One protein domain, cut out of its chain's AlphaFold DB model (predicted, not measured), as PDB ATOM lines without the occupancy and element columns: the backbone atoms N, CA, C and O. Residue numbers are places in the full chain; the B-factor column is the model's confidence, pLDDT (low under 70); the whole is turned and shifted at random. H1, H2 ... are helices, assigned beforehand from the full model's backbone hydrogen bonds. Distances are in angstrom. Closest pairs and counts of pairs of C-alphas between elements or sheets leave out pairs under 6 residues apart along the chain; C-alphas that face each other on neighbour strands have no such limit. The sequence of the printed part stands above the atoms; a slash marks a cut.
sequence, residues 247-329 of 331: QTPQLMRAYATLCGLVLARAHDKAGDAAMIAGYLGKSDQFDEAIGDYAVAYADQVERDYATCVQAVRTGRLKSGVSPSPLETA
ATOM      1  N   GLN A 247     125.436 187.184 170.786       85.88
ATOM      2  CA  GLN A 247     126.070 188.061 169.806       85.88
ATOM      3  C   GLN A 247     126.335 189.455 170.379       85.88
ATOM      4  O   GLN A 247     125.529 190.029 171.108       85.88
ATOM      5  N   THR A 248     127.456 190.053 169.980       93.56
ATOM      6  CA  THR A 248     127.746 191.460 170.274       93.56
ATOM      7  C   THR A 248     126.921 192.389 169.372       93.56
ATOM      8  O   THR A 248     126.551 191.997 168.260       93.56
ATOM      9  N   PRO A 249     126.685 193.658 169.764       93.06
ATOM     10  CA  PRO A 249     125.983 194.627 168.916       93.06
ATOM     11  C   PRO A 249     126.608 194.794 167.523       93.06
ATOM     12  O   PRO A 249     125.910 194.995 166.531       93.06
ATOM     13  N   GLN A 250     127.936 194.702 167.428       93.81
ATOM     14  CA  GLN A 250     128.674 194.780 166.169       93.81
ATOM     15  C   GLN A 250     128.340 193.597 165.257       93.81
ATOM     16  O   GLN A 250     128.064 193.797 164.073       93.81
ATOM     17  N   LEU A 251     128.335 192.381 165.805       91.94
ATOM     18  CA  LEU A 251     128.039 191.169 165.050       91.94
ATOM     19  C   LEU A 251     126.561 191.103 164.648       91.94
ATOM     20  O   LEU A 251     126.261 190.733 163.516       91.94
ATOM     21  N   MET A 252     125.655 191.571 165.510       90.81
ATOM     22  CA  MET A 252     124.232 191.707 165.182       90.81
ATOM     23  C   MET A 252     123.995 192.672 164.021       90.81
ATOM     24  O   MET A 252     123.253 192.337 163.099       90.81
ATOM     25  N   ARG A 253     124.668 193.831 164.003       92.75
ATOM     26  CA  ARG A 253     124.604 194.755 162.859       92.75
ATOM     27  C   ARG A 253     125.121 194.107 161.578       92.75
ATOM     28  O   ARG A 253     124.459 194.188 160.552       92.75
ATOM     29  N   ALA A 254     126.265 193.426 161.636       92.19
ATOM     30  CA  ALA A 254     126.814 192.733 160.472       92.19
ATOM     31  C   ALA A 254     125.863 191.639 159.950       92.19
ATOM     32  O   ALA A 254     125.651 191.523 158.742       92.19
ATOM     33  N   TYR A 255     125.258 190.871 160.856       91.19
ATOM     34  CA  TYR A 255     124.281 189.844 160.519       91.19
ATOM     35  C   TYR A 255     123.019 190.442 159.880       91.19
ATOM     36  O   TYR A 255     122.610 189.990 158.810       91.19
ATOM     37  N   ALA A 256     122.458 191.504 160.465       90.62
ATOM     38  CA  ALA A 256     121.304 192.215 159.915       90.62
ATOM     39  C   ALA A 256     121.587 192.765 158.508       90.62
ATOM     40  O   ALA A 256     120.774 192.573 157.602       90.62
ATOM     41  N   THR A 257     122.768 193.355 158.284       94.00
ATOM     42  CA  THR A 257     123.196 193.819 156.956       94.00
ATOM     43  C   THR A 257     123.231 192.675 155.943       94.00
ATOM     44  O   THR A 257     122.725 192.819 154.831       94.00
ATOM     45  N   LEU A 258     123.782 191.513 156.311       93.38
ATOM     46  CA  LEU A 258     123.806 190.340 155.430       93.38
ATOM     47  C   LEU A 258     122.392 189.833 155.114       93.38
ATOM     48  O   LEU A 258     122.098 189.540 153.955       93.38
ATOM     49  N   CYS A 259     121.511 189.762 156.113       91.94
ATOM     50  CA  CYS A 259     120.113 189.389 155.916       91.94
ATOM     51  C   CYS A 259     119.397 190.358 154.969       91.94
ATOM     52  O   CYS A 259     118.723 189.904 154.044       91.94
ATOM     53  N   GLY A 260     119.596 191.667 155.145       92.12
ATOM     54  CA  GLY A 260     119.047 192.699 154.266       92.12
ATOM     55  C   GLY A 260     119.528 192.554 152.822       92.12
ATOM     56  O   GLY A 260     118.718 192.550 151.898       92.12
ATOM     57  N   LEU A 261     120.830 192.331 152.612       93.44
ATOM     58  CA  LEU A 261     121.399 192.114 151.276       93.44
ATOM     59  C   LEU A 261     120.844 190.853 150.596       93.44
ATOM     60  O   LEU A 261     120.532 190.872 149.403       93.44
ATOM     61  N   VAL A 262     120.709 189.750 151.337       92.75
ATOM     62  CA  VAL A 262     120.136 188.501 150.810       92.75
ATOM     63  C   VAL A 262     118.655 188.678 150.475       92.75
ATOM     64  O   VAL A 262     118.214 188.202 149.428       92.75
ATOM     65  N   LEU A 263     117.902 189.386 151.322       91.50
ATOM     66  CA  LEU A 263     116.495 189.703 151.088       91.50
ATOM     67  C   LEU A 263     116.329 190.561 149.829       91.50
ATOM     68  O   LEU A 263     115.572 190.187 148.934       91.50
ATOM     69  N   ALA A 264     117.093 191.649 149.712       91.62
ATOM     70  CA  ALA A 264     117.082 192.518 148.538       91.62
ATOM     71  C   ALA A 264     117.377 191.729 147.253       91.62
ATOM     72  O   ALA A 264     116.639 191.831 146.277       91.62
ATOM     73  N   ARG A 265     118.394 190.857 147.277       92.31
ATOM     74  CA  ARG A 265     118.737 189.993 146.138       92.31
ATOM     75  C   ARG A 265     117.623 189.004 145.780       92.31
ATOM     76  O   ARG A 265     117.401 188.730 144.604       92.31
ATOM     77  N   ALA A 266     116.946 188.434 146.772       92.31
ATOM     78  CA  ALA A 266     115.832 187.520 146.536       92.31
ATOM     79  C   ALA A 266     114.643 188.234 145.871       92.31
ATOM     80  O   ALA A 266     114.028 187.674 144.961       92.31
ATOM     81  N   HIS A 267     114.350 189.467 146.295       90.81
ATOM     82  CA  HIS A 267     113.288 190.295 145.721       90.81
ATOM     83  C   HIS A 267     113.630 190.827 144.325       90.81
ATOM     84  O   HIS A 267     112.760 190.801 143.463       90.81
ATOM     85  N   ASP A 268     114.881 191.214 144.078       91.31
ATOM     86  CA  ASP A 268     115.394 191.538 142.739       91.31
ATOM     87  C   ASP A 268     115.235 190.351 141.776       91.31
ATOM     88  O   ASP A 268     114.724 190.494 140.671       91.31
ATOM     89  N   LYS A 269     115.576 189.134 142.220       90.94
ATOM     90  CA  LYS A 269     115.477 187.935 141.376       90.94
ATOM     91  C   LYS A 269     114.032 187.528 141.054       90.94
ATOM     92  O   LYS A 269     113.772 186.975 139.985       90.94
ATOM     93  N   ALA A 270     113.111 187.711 141.997       90.00
ATOM     94  CA  ALA A 270     111.720 187.278 141.859       90.00
ATOM     95  C   ALA A 270     110.767 188.382 141.365       90.00
ATOM     96  O   ALA A 270     109.630 188.067 141.010       90.00
ATOM     97  N   GLY A 271     111.198 189.644 141.371       87.88
ATOM     98  CA  GLY A 271     110.387 190.818 141.058       87.88
ATOM     99  C   GLY A 271     111.067 191.774 140.078       87.88
ATOM    100  O   GLY A 271     112.015 191.413 139.391       87.88
ATOM    101  N   ASP A 272     110.549 192.999 139.996       91.56
ATOM    102  CA  ASP A 272     111.133 194.074 139.192       91.56
ATOM    103  C   ASP A 272     111.929 195.010 140.105       91.56
ATOM    104  O   ASP A 272     111.360 195.814 140.849       91.56
ATOM    105  N   ALA A 273     113.255 194.899 140.057       91.81
ATOM    106  CA  ALA A 273     114.148 195.706 140.879       91.81
ATOM    107  C   ALA A 273     113.982 197.210 140.655       91.81
ATOM    108  O   ALA A 273     114.084 197.977 141.611       91.81
ATOM    109  N   ALA A 274     113.731 197.641 139.416       93.06
ATOM    110  CA  ALA A 274     113.588 199.056 139.101       93.06
ATOM    111  C   ALA A 274     112.285 199.605 139.690       93.06
ATOM    112  O   ALA A 274     112.287 200.684 140.283       93.06
ATOM    113  N   MET A 275     111.195 198.837 139.595       94.81
ATOM    114  CA  MET A 275     109.926 199.186 140.232       94.81
ATOM    115  C   MET A 275     110.057 199.230 141.758       94.81
ATOM    116  O   MET A 275     109.604 200.189 142.379       94.81
ATOM    117  N   ILE A 276     110.699 198.226 142.363       91.88
ATOM    118  CA  ILE A 276     110.901 198.161 143.817       91.88
ATOM    119  C   ILE A 276     111.756 199.342 144.285       91.88
ATOM    120  O   ILE A 276     111.352 200.059 145.195       91.88
ATOM    121  N   ALA A 277     112.894 199.601 143.638       91.94
ATOM    122  CA  ALA A 277     113.758 200.730 143.977       91.94
ATOM    123  C   ALA A 277     113.040 202.079 143.799       91.94
ATOM    124  O   ALA A 277     113.184 202.968 144.633       91.94
ATOM    125  N   GLY A 278     112.235 202.225 142.741       94.50
ATOM    126  CA  GLY A 278     111.424 203.419 142.509       94.50
ATOM    127  C   GLY A 278     110.349 203.634 143.577       94.50
ATOM    128  O   GLY A 278     110.149 204.766 144.006       94.50
ATOM    129  N   TYR A 279     109.692 202.559 144.029       92.38
ATOM    130  CA  TYR A 279     108.693 202.602 145.099       92.38
ATOM    131  C   TYR A 279     109.308 202.969 146.455       92.38
ATOM    132  O   TYR A 279     108.737 203.776 147.183       92.38
ATOM    133  N   LEU A 280     110.474 202.401 146.783       92.19
ATOM    134  CA  LEU A 280     111.198 202.713 148.021       92.19
ATOM    135  C   LEU A 280     111.737 204.153 148.024       92.19
ATOM    136  O   LEU A 280     111.769 204.809 149.063       92.19
ATOM    137  N   GLY A 281     112.127 204.666 146.856       93.12
ATOM    138  CA  GLY A 281     112.603 206.035 146.706       93.12
ATOM    139  C   GLY A 281     113.971 206.267 147.354       93.12
ATOM    140  O   GLY A 281     114.840 205.398 147.346       93.12
ATOM    141  N   LYS A 282     114.192 207.491 147.850       94.62
ATOM    142  CA  LYS A 282     115.454 207.925 148.489       94.62
ATOM    143  C   LYS A 282     115.287 208.339 149.954       94.62
ATOM    144  O   LYS A 282     116.226 208.870 150.532       94.62
ATOM    145  N   SER A 283     114.079 208.213 150.494       95.88
ATOM    146  CA  SER A 283     113.763 208.600 151.868       95.88
ATOM    147  C   SER A 283     113.837 207.402 152.797       95.88
ATOM    148  O   SER A 283     113.459 206.304 152.395       95.88
ATOM    149  N   ASP A 284     114.119 207.661 154.065       95.31
ATOM    150  CA  ASP A 284     114.226 206.626 155.098       95.31
ATOM    151  C   ASP A 284     112.849 206.123 155.591       95.31
ATOM    152  O   ASP A 284     112.760 205.321 156.512       95.31
ATOM    153  N   GLN A 285     111.740 206.558 154.972       95.75
ATOM    154  CA  GLN A 285     110.375 206.209 155.391       95.75
ATOM    155  C   GLN A 285     110.127 204.695 155.434       95.75
ATOM    156  O   GLN A 285     109.433 204.209 156.326       95.75
ATOM    157  N   PHE A 286     110.657 203.948 154.463       92.19
ATOM    158  CA  PHE A 286     110.533 202.494 154.462       92.19
ATOM    159  C   PHE A 286     111.344 201.859 155.594       92.19
ATOM    160  O   PHE A 286     110.855 200.940 156.247       92.19
ATOM    161  N   ASP A 287     112.552 202.364 155.838       92.75
ATOM    162  CA  ASP A 287     113.451 201.841 156.864       92.75
ATOM    163  C   ASP A 287     112.844 202.035 158.261       92.75
ATOM    164  O   ASP A 287     112.779 201.079 159.036       92.75
ATOM    165  N   GLU A 288     112.295 203.222 158.533       96.06
ATOM    166  CA  GLU A 288     111.549 203.521 159.763       96.06
ATOM    167  C   GLU A 288     110.315 202.619 159.905       96.06
ATOM    168  O   GLU A 288     110.124 201.983 160.939       96.06
ATOM    169  N   ALA A 289     109.517 202.457 158.842       95.88
ATOM    170  CA  ALA A 289     108.328 201.602 158.882       95.88
ATOM    171  C   ALA A 289     108.660 200.123 159.156       95.88
ATOM    172  O   ALA A 289     107.914 199.432 159.854       95.88
ATOM    173  N   ILE A 290     109.771 199.614 158.612       93.38
ATOM    174  CA  ILE A 290     110.258 198.258 158.898       93.38
ATOM    175  C   ILE A 290     110.786 198.156 160.333       93.38
ATOM    176  O   ILE A 290     110.548 197.134 160.981       93.38
ATOM    177  N   GLY A 291     111.457 199.196 160.837       95.00
ATOM    178  CA  GLY A 291     111.890 199.296 162.231       95.00
ATOM    179  C   GLY A 291     110.712 199.230 163.204       95.00
ATOM    180  O   GLY A 291     110.678 198.352 164.070       95.00
ATOM    181  N   ASP A 292     109.705 200.077 162.997       97.62
ATOM    182  CA  ASP A 292     108.471 200.109 163.785       97.62
ATOM    183  C   ASP A 292     107.738 198.764 163.743       97.62
ATOM    184  O   ASP A 292     107.328 198.228 164.778       97.62
ATOM    185  N   TYR A 293     107.617 198.170 162.550       95.62
ATOM    186  CA  TYR A 293     107.020 196.846 162.392       95.62
ATOM    187  C   TYR A 293     107.793 195.776 163.167       95.62
ATOM    188  O   TYR A 293     107.173 194.924 163.802       95.62
ATOM    189  N   ALA A 294     109.129 195.797 163.135       94.25
ATOM    190  CA  ALA A 294     109.949 194.804 163.819       94.25
ATOM    191  C   ALA A 294     109.741 194.842 165.341       94.25
ATOM    192  O   ALA A 294     109.582 193.783 165.951       94.25
ATOM    193  N   VAL A 295     109.682 196.041 165.934       96.19
ATOM    194  CA  VAL A 295     109.405 196.222 167.370       96.19
ATOM    195  C   VAL A 295     107.984 195.768 167.706       96.19
ATOM    196  O   VAL A 295     107.797 194.910 168.566       96.19
ATOM    197  N   ALA A 296     106.980 196.246 166.967       97.62
ATOM    198  CA  ALA A 296     105.586 195.874 167.211       97.62
ATOM    199  C   ALA A 296     105.337 194.362 167.047       97.62
ATOM    200  O   ALA A 296     104.536 193.765 167.776       97.62
ATOM    201  N   TYR A 297     106.023 193.728 166.090       96.06
ATOM    202  CA  TYR A 297     105.961 192.287 165.876       96.06
ATOM    203  C   TYR A 297     106.629 191.513 167.017       96.06
ATOM    204  O   TYR A 297     106.083 190.497 167.443       96.06
ATOM    205  N   ALA A 298     107.759 191.994 167.548       94.88
ATOM    206  CA  ALA A 298     108.397 191.397 168.722       94.88
ATOM    207  C   ALA A 298     107.447 191.404 169.931       94.88
ATOM    208  O   ALA A 298     107.181 190.342 170.497       94.88
ATOM    209  N   ASP A 299     106.823 192.547 170.231       96.69
ATOM    210  CA  ASP A 299     105.848 192.652 171.325       96.69
ATOM    211  C   ASP A 299     104.648 191.710 171.121       96.69
ATOM    212  O   ASP A 299     104.095 191.147 172.071       96.69
ATOM    213  N   GLN A 300     104.201 191.533 169.871       97.50
ATOM    214  CA  GLN A 300     103.119 190.602 169.558       97.50
ATOM    215  C   GLN A 300     103.528 189.150 169.818       97.50
ATOM    216  O   GLN A 300     102.750 188.404 170.412       97.50
ATOM    217  N   VAL A 301     104.744 188.758 169.426       95.69
ATOM    218  CA  VAL A 301     105.277 187.411 169.678       95.69
ATOM    219  C   VAL A 301     105.356 187.126 171.180       95.69
ATOM    220  O   VAL A 301     104.992 186.030 171.607       95.69
ATOM    221  N   GLU A 302     105.752 188.104 171.997       94.75
ATOM    222  CA  GLU A 302     105.778 187.967 173.459       94.75
ATOM    223  C   GLU A 302     104.374 187.768 174.054       94.75
ATOM    224  O   GLU A 302     104.162 186.869 174.877       94.75
ATOM    225  N   ARG A 303     103.380 188.544 173.601       97.38
ATOM    226  CA  ARG A 303     101.974 188.381 174.023       97.38
ATOM    227  C   ARG A 303     101.396 187.026 173.614       97.38
ATOM    228  O   ARG A 303     100.695 186.381 174.404       97.38
ATOM    229  N   ASP A 304     101.695 186.579 172.400       96.06
ATOM    230  CA  ASP A 304     101.251 185.282 171.887       96.06
ATOM    231  C   ASP A 304     101.891 184.138 172.677       96.06
ATOM    232  O   ASP A 304     101.216 183.170 173.043       96.06
ATOM    233  N   TYR A 305     103.175 184.277 173.017       92.19
ATOM    234  CA  TYR A 305     103.879 183.331 173.869       92.19
ATOM    235  C   TYR A 305     103.248 183.245 175.263       92.19
ATOM    236  O   TYR A 305     102.918 182.149 175.726       92.19
ATOM    237  N   ALA A 306     102.987 184.386 175.905       93.06
ATOM    238  CA  ALA A 306     102.315 184.427 177.201       93.06
ATOM    239  C   ALA A 306     100.938 183.743 177.148       93.06
ATOM    240  O   ALA A 306     100.601 182.940 178.022       93.06
ATOM    241  N   THR A 307     100.167 183.987 176.086       95.19
ATOM    242  CA  THR A 307      98.864 183.345 175.858       95.19
ATOM    243  C   THR A 307      98.997 181.827 175.703       95.19
ATOM    244  O   THR A 307      98.225 181.070 176.298       95.19
ATOM    245  N   CYS A 308     100.001 181.366 174.952       91.69
ATOM    246  CA  CYS A 308     100.310 179.947 174.792       91.69
ATOM    247  C   CYS A 308     100.637 179.287 176.142       91.69
ATOM    248  O   CYS A 308     100.050 178.263 176.493       91.69
ATOM    249  N   VAL A 309     101.499 179.916 176.947       89.88
ATOM    250  CA  VAL A 309     101.859 179.435 178.289       89.88
ATOM    251  C   VAL A 309     100.626 179.335 179.192       89.88
ATOM    252  O   VAL A 309     100.459 178.334 179.891       89.88
ATOM    253  N   GLN A 310      99.724 180.320 179.161       90.31
ATOM    254  CA  GLN A 310      98.476 180.256 179.931       90.31
ATOM    255  C   GLN A 310      97.555 179.129 179.457       90.31
ATOM    256  O   GLN A 310      96.973 178.415 180.276       90.31
ATOM    257  N   ALA A 311      97.452 178.906 178.147       91.69
ATOM    258  CA  ALA A 311      96.677 177.798 177.597       91.69
ATOM    259  C   ALA A 311      97.244 176.427 178.011       91.69
ATOM    260  O   ALA A 311      96.476 175.493 178.243       91.69
ATOM    261  N   VAL A 312      98.567 176.302 178.162       90.31
ATOM    262  CA  VAL A 312      99.200 175.091 178.709       90.31
ATOM    263  C   VAL A 312      98.891 174.933 180.198       90.31
ATOM    264  O   VAL A 312      98.461 173.862 180.624       90.31
ATOM    265  N   ARG A 313      99.037 175.998 180.996       85.62
ATOM    266  CA  ARG A 313      98.762 175.968 182.450       85.62
ATOM    267  C   ARG A 313      97.313 175.624 182.777       85.62
ATOM    268  O   ARG A 313      97.053 174.907 183.735       85.62
ATOM    269  N   THR A 314      96.378 176.118 181.973       90.25
ATOM    270  CA  THR A 314      94.937 175.849 182.112       90.25
ATOM    271  C   THR A 314      94.517 174.499 181.521       90.25
ATOM    272  O   THR A 314      93.338 174.158 181.549       90.25
ATOM    273  N   GLY A 315      95.454 173.721 180.968       88.06
ATOM    274  CA  GLY A 315      95.192 172.398 180.395       88.06
ATOM    275  C   GLY A 315      94.494 172.413 179.031       88.06
ATOM    276  O   GLY A 315      94.179 171.350 178.496       88.06
ATOM    277  N   ARG A 316      94.276 173.591 178.432       91.81
ATOM    278  CA  ARG A 316      93.707 173.731 177.081       91.81
ATOM    279  C   ARG A 316      94.667 173.225 176.001       91.81
ATOM    280  O   ARG A 316      94.217 172.714 174.977       91.81
ATOM    281  N   LEU A 317      95.975 173.362 176.224       88.75
ATOM    282  CA  LEU A 317      97.035 172.808 175.380       88.75
ATOM    283  C   LEU A 317      97.894 171.820 176.177       88.75
ATOM    284  O   LEU A 317      98.159 172.022 177.357       88.75
ATOM    285  N   LYS A 318      98.360 170.758 175.516       82.75
ATOM    286  CA  LYS A 318      99.308 169.791 176.090       82.75
ATOM    287  C   LYS A 318     100.728 170.163 175.655       82.75
ATOM    288  O   LYS A 318     100.958 170.324 174.459       82.75
ATOM    289  N   SER A 319     101.670 170.258 176.595       73.62
ATOM    290  CA  SER A 319     103.108 170.403 176.310       73.62
ATOM    291  C   SER A 319     103.861 169.150 176.755       73.62
ATOM    292  O   SER A 319     103.572 168.604 177.817       73.62
ATOM    293  N   GLY A 320     104.819 168.695 175.941       67.06
ATOM    294  CA  GLY A 320     105.725 167.586 176.264       67.06
ATOM    295  C   GLY A 320     107.063 168.024 176.869       67.06
ATOM    296  O   GLY A 320     107.907 167.174 177.132       67.06
ATOM    297  N   VAL A 321     107.278 169.331 177.057       58.97
ATOM    298  CA  VAL A 321     108.529 169.913 177.567       58.97
ATOM    299  C   VAL A 321     108.194 170.890 178.698       58.97
ATOM    300  O   VAL A 321     107.265 171.692 178.575       58.97
ATOM    301  N   SER A 322     108.925 170.789 179.811       53.41
ATOM    302  CA  SER A 322     108.889 171.766 180.908       53.41
ATOM    303  C   SER A 322     109.488 173.100 180.435       53.41
ATOM    304  O   SER A 322     110.438 173.052 179.653       53.41
ATOM    305  N   PRO A 323     108.991 174.260 180.909       55.56
ATOM    306  CA  PRO A 323     109.589 175.575 180.664       55.56
ATOM    307  C   PRO A 323     111.118 175.553 180.691       55.56
ATOM    308  O   PRO A 323     111.707 174.995 181.623       55.56
ATOM    309  N   SER A 324     111.760 176.141 179.680       54.38
ATOM    310  CA  SER A 324     113.221 176.249 179.613       54.38
ATOM    311  C   SER A 324     113.773 177.075 180.797       54.38
ATOM    312  O   SER A 324     113.049 177.895 181.368       54.38
ATOM    313  N   PRO A 325     115.061 176.931 181.170       46.62
ATOM    314  CA  PRO A 325     115.696 177.766 182.197       46.62
ATOM    315  C   PRO A 325     115.536 179.278 181.950       46.62
ATOM    316  O   PRO A 325     115.388 180.045 182.899       46.62
ATOM    317  N   LEU A 326     115.476 179.700 180.680       40.62
ATOM    318  CA  LEU A 326     115.252 181.092 180.278       40.62
ATOM    319  C   LEU A 326     113.875 181.610 180.738       40.62
ATOM    320  O   LEU A 326     113.740 182.748 181.170       40.62
ATOM    321  N   GLU A 327     112.856 180.745 180.726       53.19
ATOM    322  CA  GLU A 327     111.492 181.063 181.174       53.19
ATOM    323  C   GLU A 327     111.366 181.158 182.700       53.19
ATOM    324  O   GLU A 327     110.361 181.651 183.213       53.19
ATOM    325  N   THR A 328     112.362 180.649 183.430       49.97
ATOM    326  CA  THR A 328     112.460 180.799 184.888       49.97
ATOM    327  C   THR A 328     113.191 182.087 185.252       49.97
ATOM    328  O   THR A 328     112.818 182.722 186.229       49.97
ATOM    329  N   ALA A 329     114.180 182.497 184.451       39.41
ATOM    330  CA  ALA A 329     114.951 183.725 184.660       39.41
ATOM    331  C   ALA A 329     114.190 185.015 184.295       39.41
ATOM    332  O   ALA A 329     114.546 186.084 184.779       39.41
TER     333      ALA A 329
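AT A GLANCE: This is residues 247 to 329 of the 331 residues of an uncharacterized protein of Gemmatimonadetes bacterium (UniProt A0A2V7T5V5). An open, angular frame has the long helix H3 as its bar. At one end the short H2 makes a corner leading to H1, which slants away as an arm; at the other a long link leads to the small H4, away from H3. The printed part has 83 residues, 64 of them in four named helices, H1 to H4 in chain order, with no named strand; the class is all helix. The whole is extended, with a radius of gyration of the C-alphas of 19.0 A and spans of 52 by 30 by 23 A.

IN THESE COORDINATES: H3, residues 285 to 313, is 42.2 A long, from C-alpha 285 at (110.375, 206.209, 155.391) to C-alpha 313 at (98.762, 175.968, 182.450). H2 is residues 273 to 280, 10.4 A. H1, residues 249 to 270, is 31.5 A long. H4, residues 325 to 329, is 6.5 A.

HOW THE PARTS SIT: H3 and H2 are close but not clearly touching, about perpendicular at 84 degrees; their closest C-alphas, Leu 280 and Phe 286, are 6.5 A apart. H1 and H2 are close but not clearly touching, at a steep tilt of 56 degrees, opposite ways; C-alphas His 267 and Ala 273 are closest, 7.3 A. H1 and H3 are apart, and H4 is apart from H1, H2 and H3. In H1, H2, H3 and H4 every O i to N i+4 pair is within hydrogen-bond range.

THE WHOLE: The C-alphas farthest apart, Ala 274 and Gly 315, are 52.5 A apart. The printed part has no cut; the link H3 to H4, 11 residues, is long. Residues 320 to 329 have pLDDT under 70.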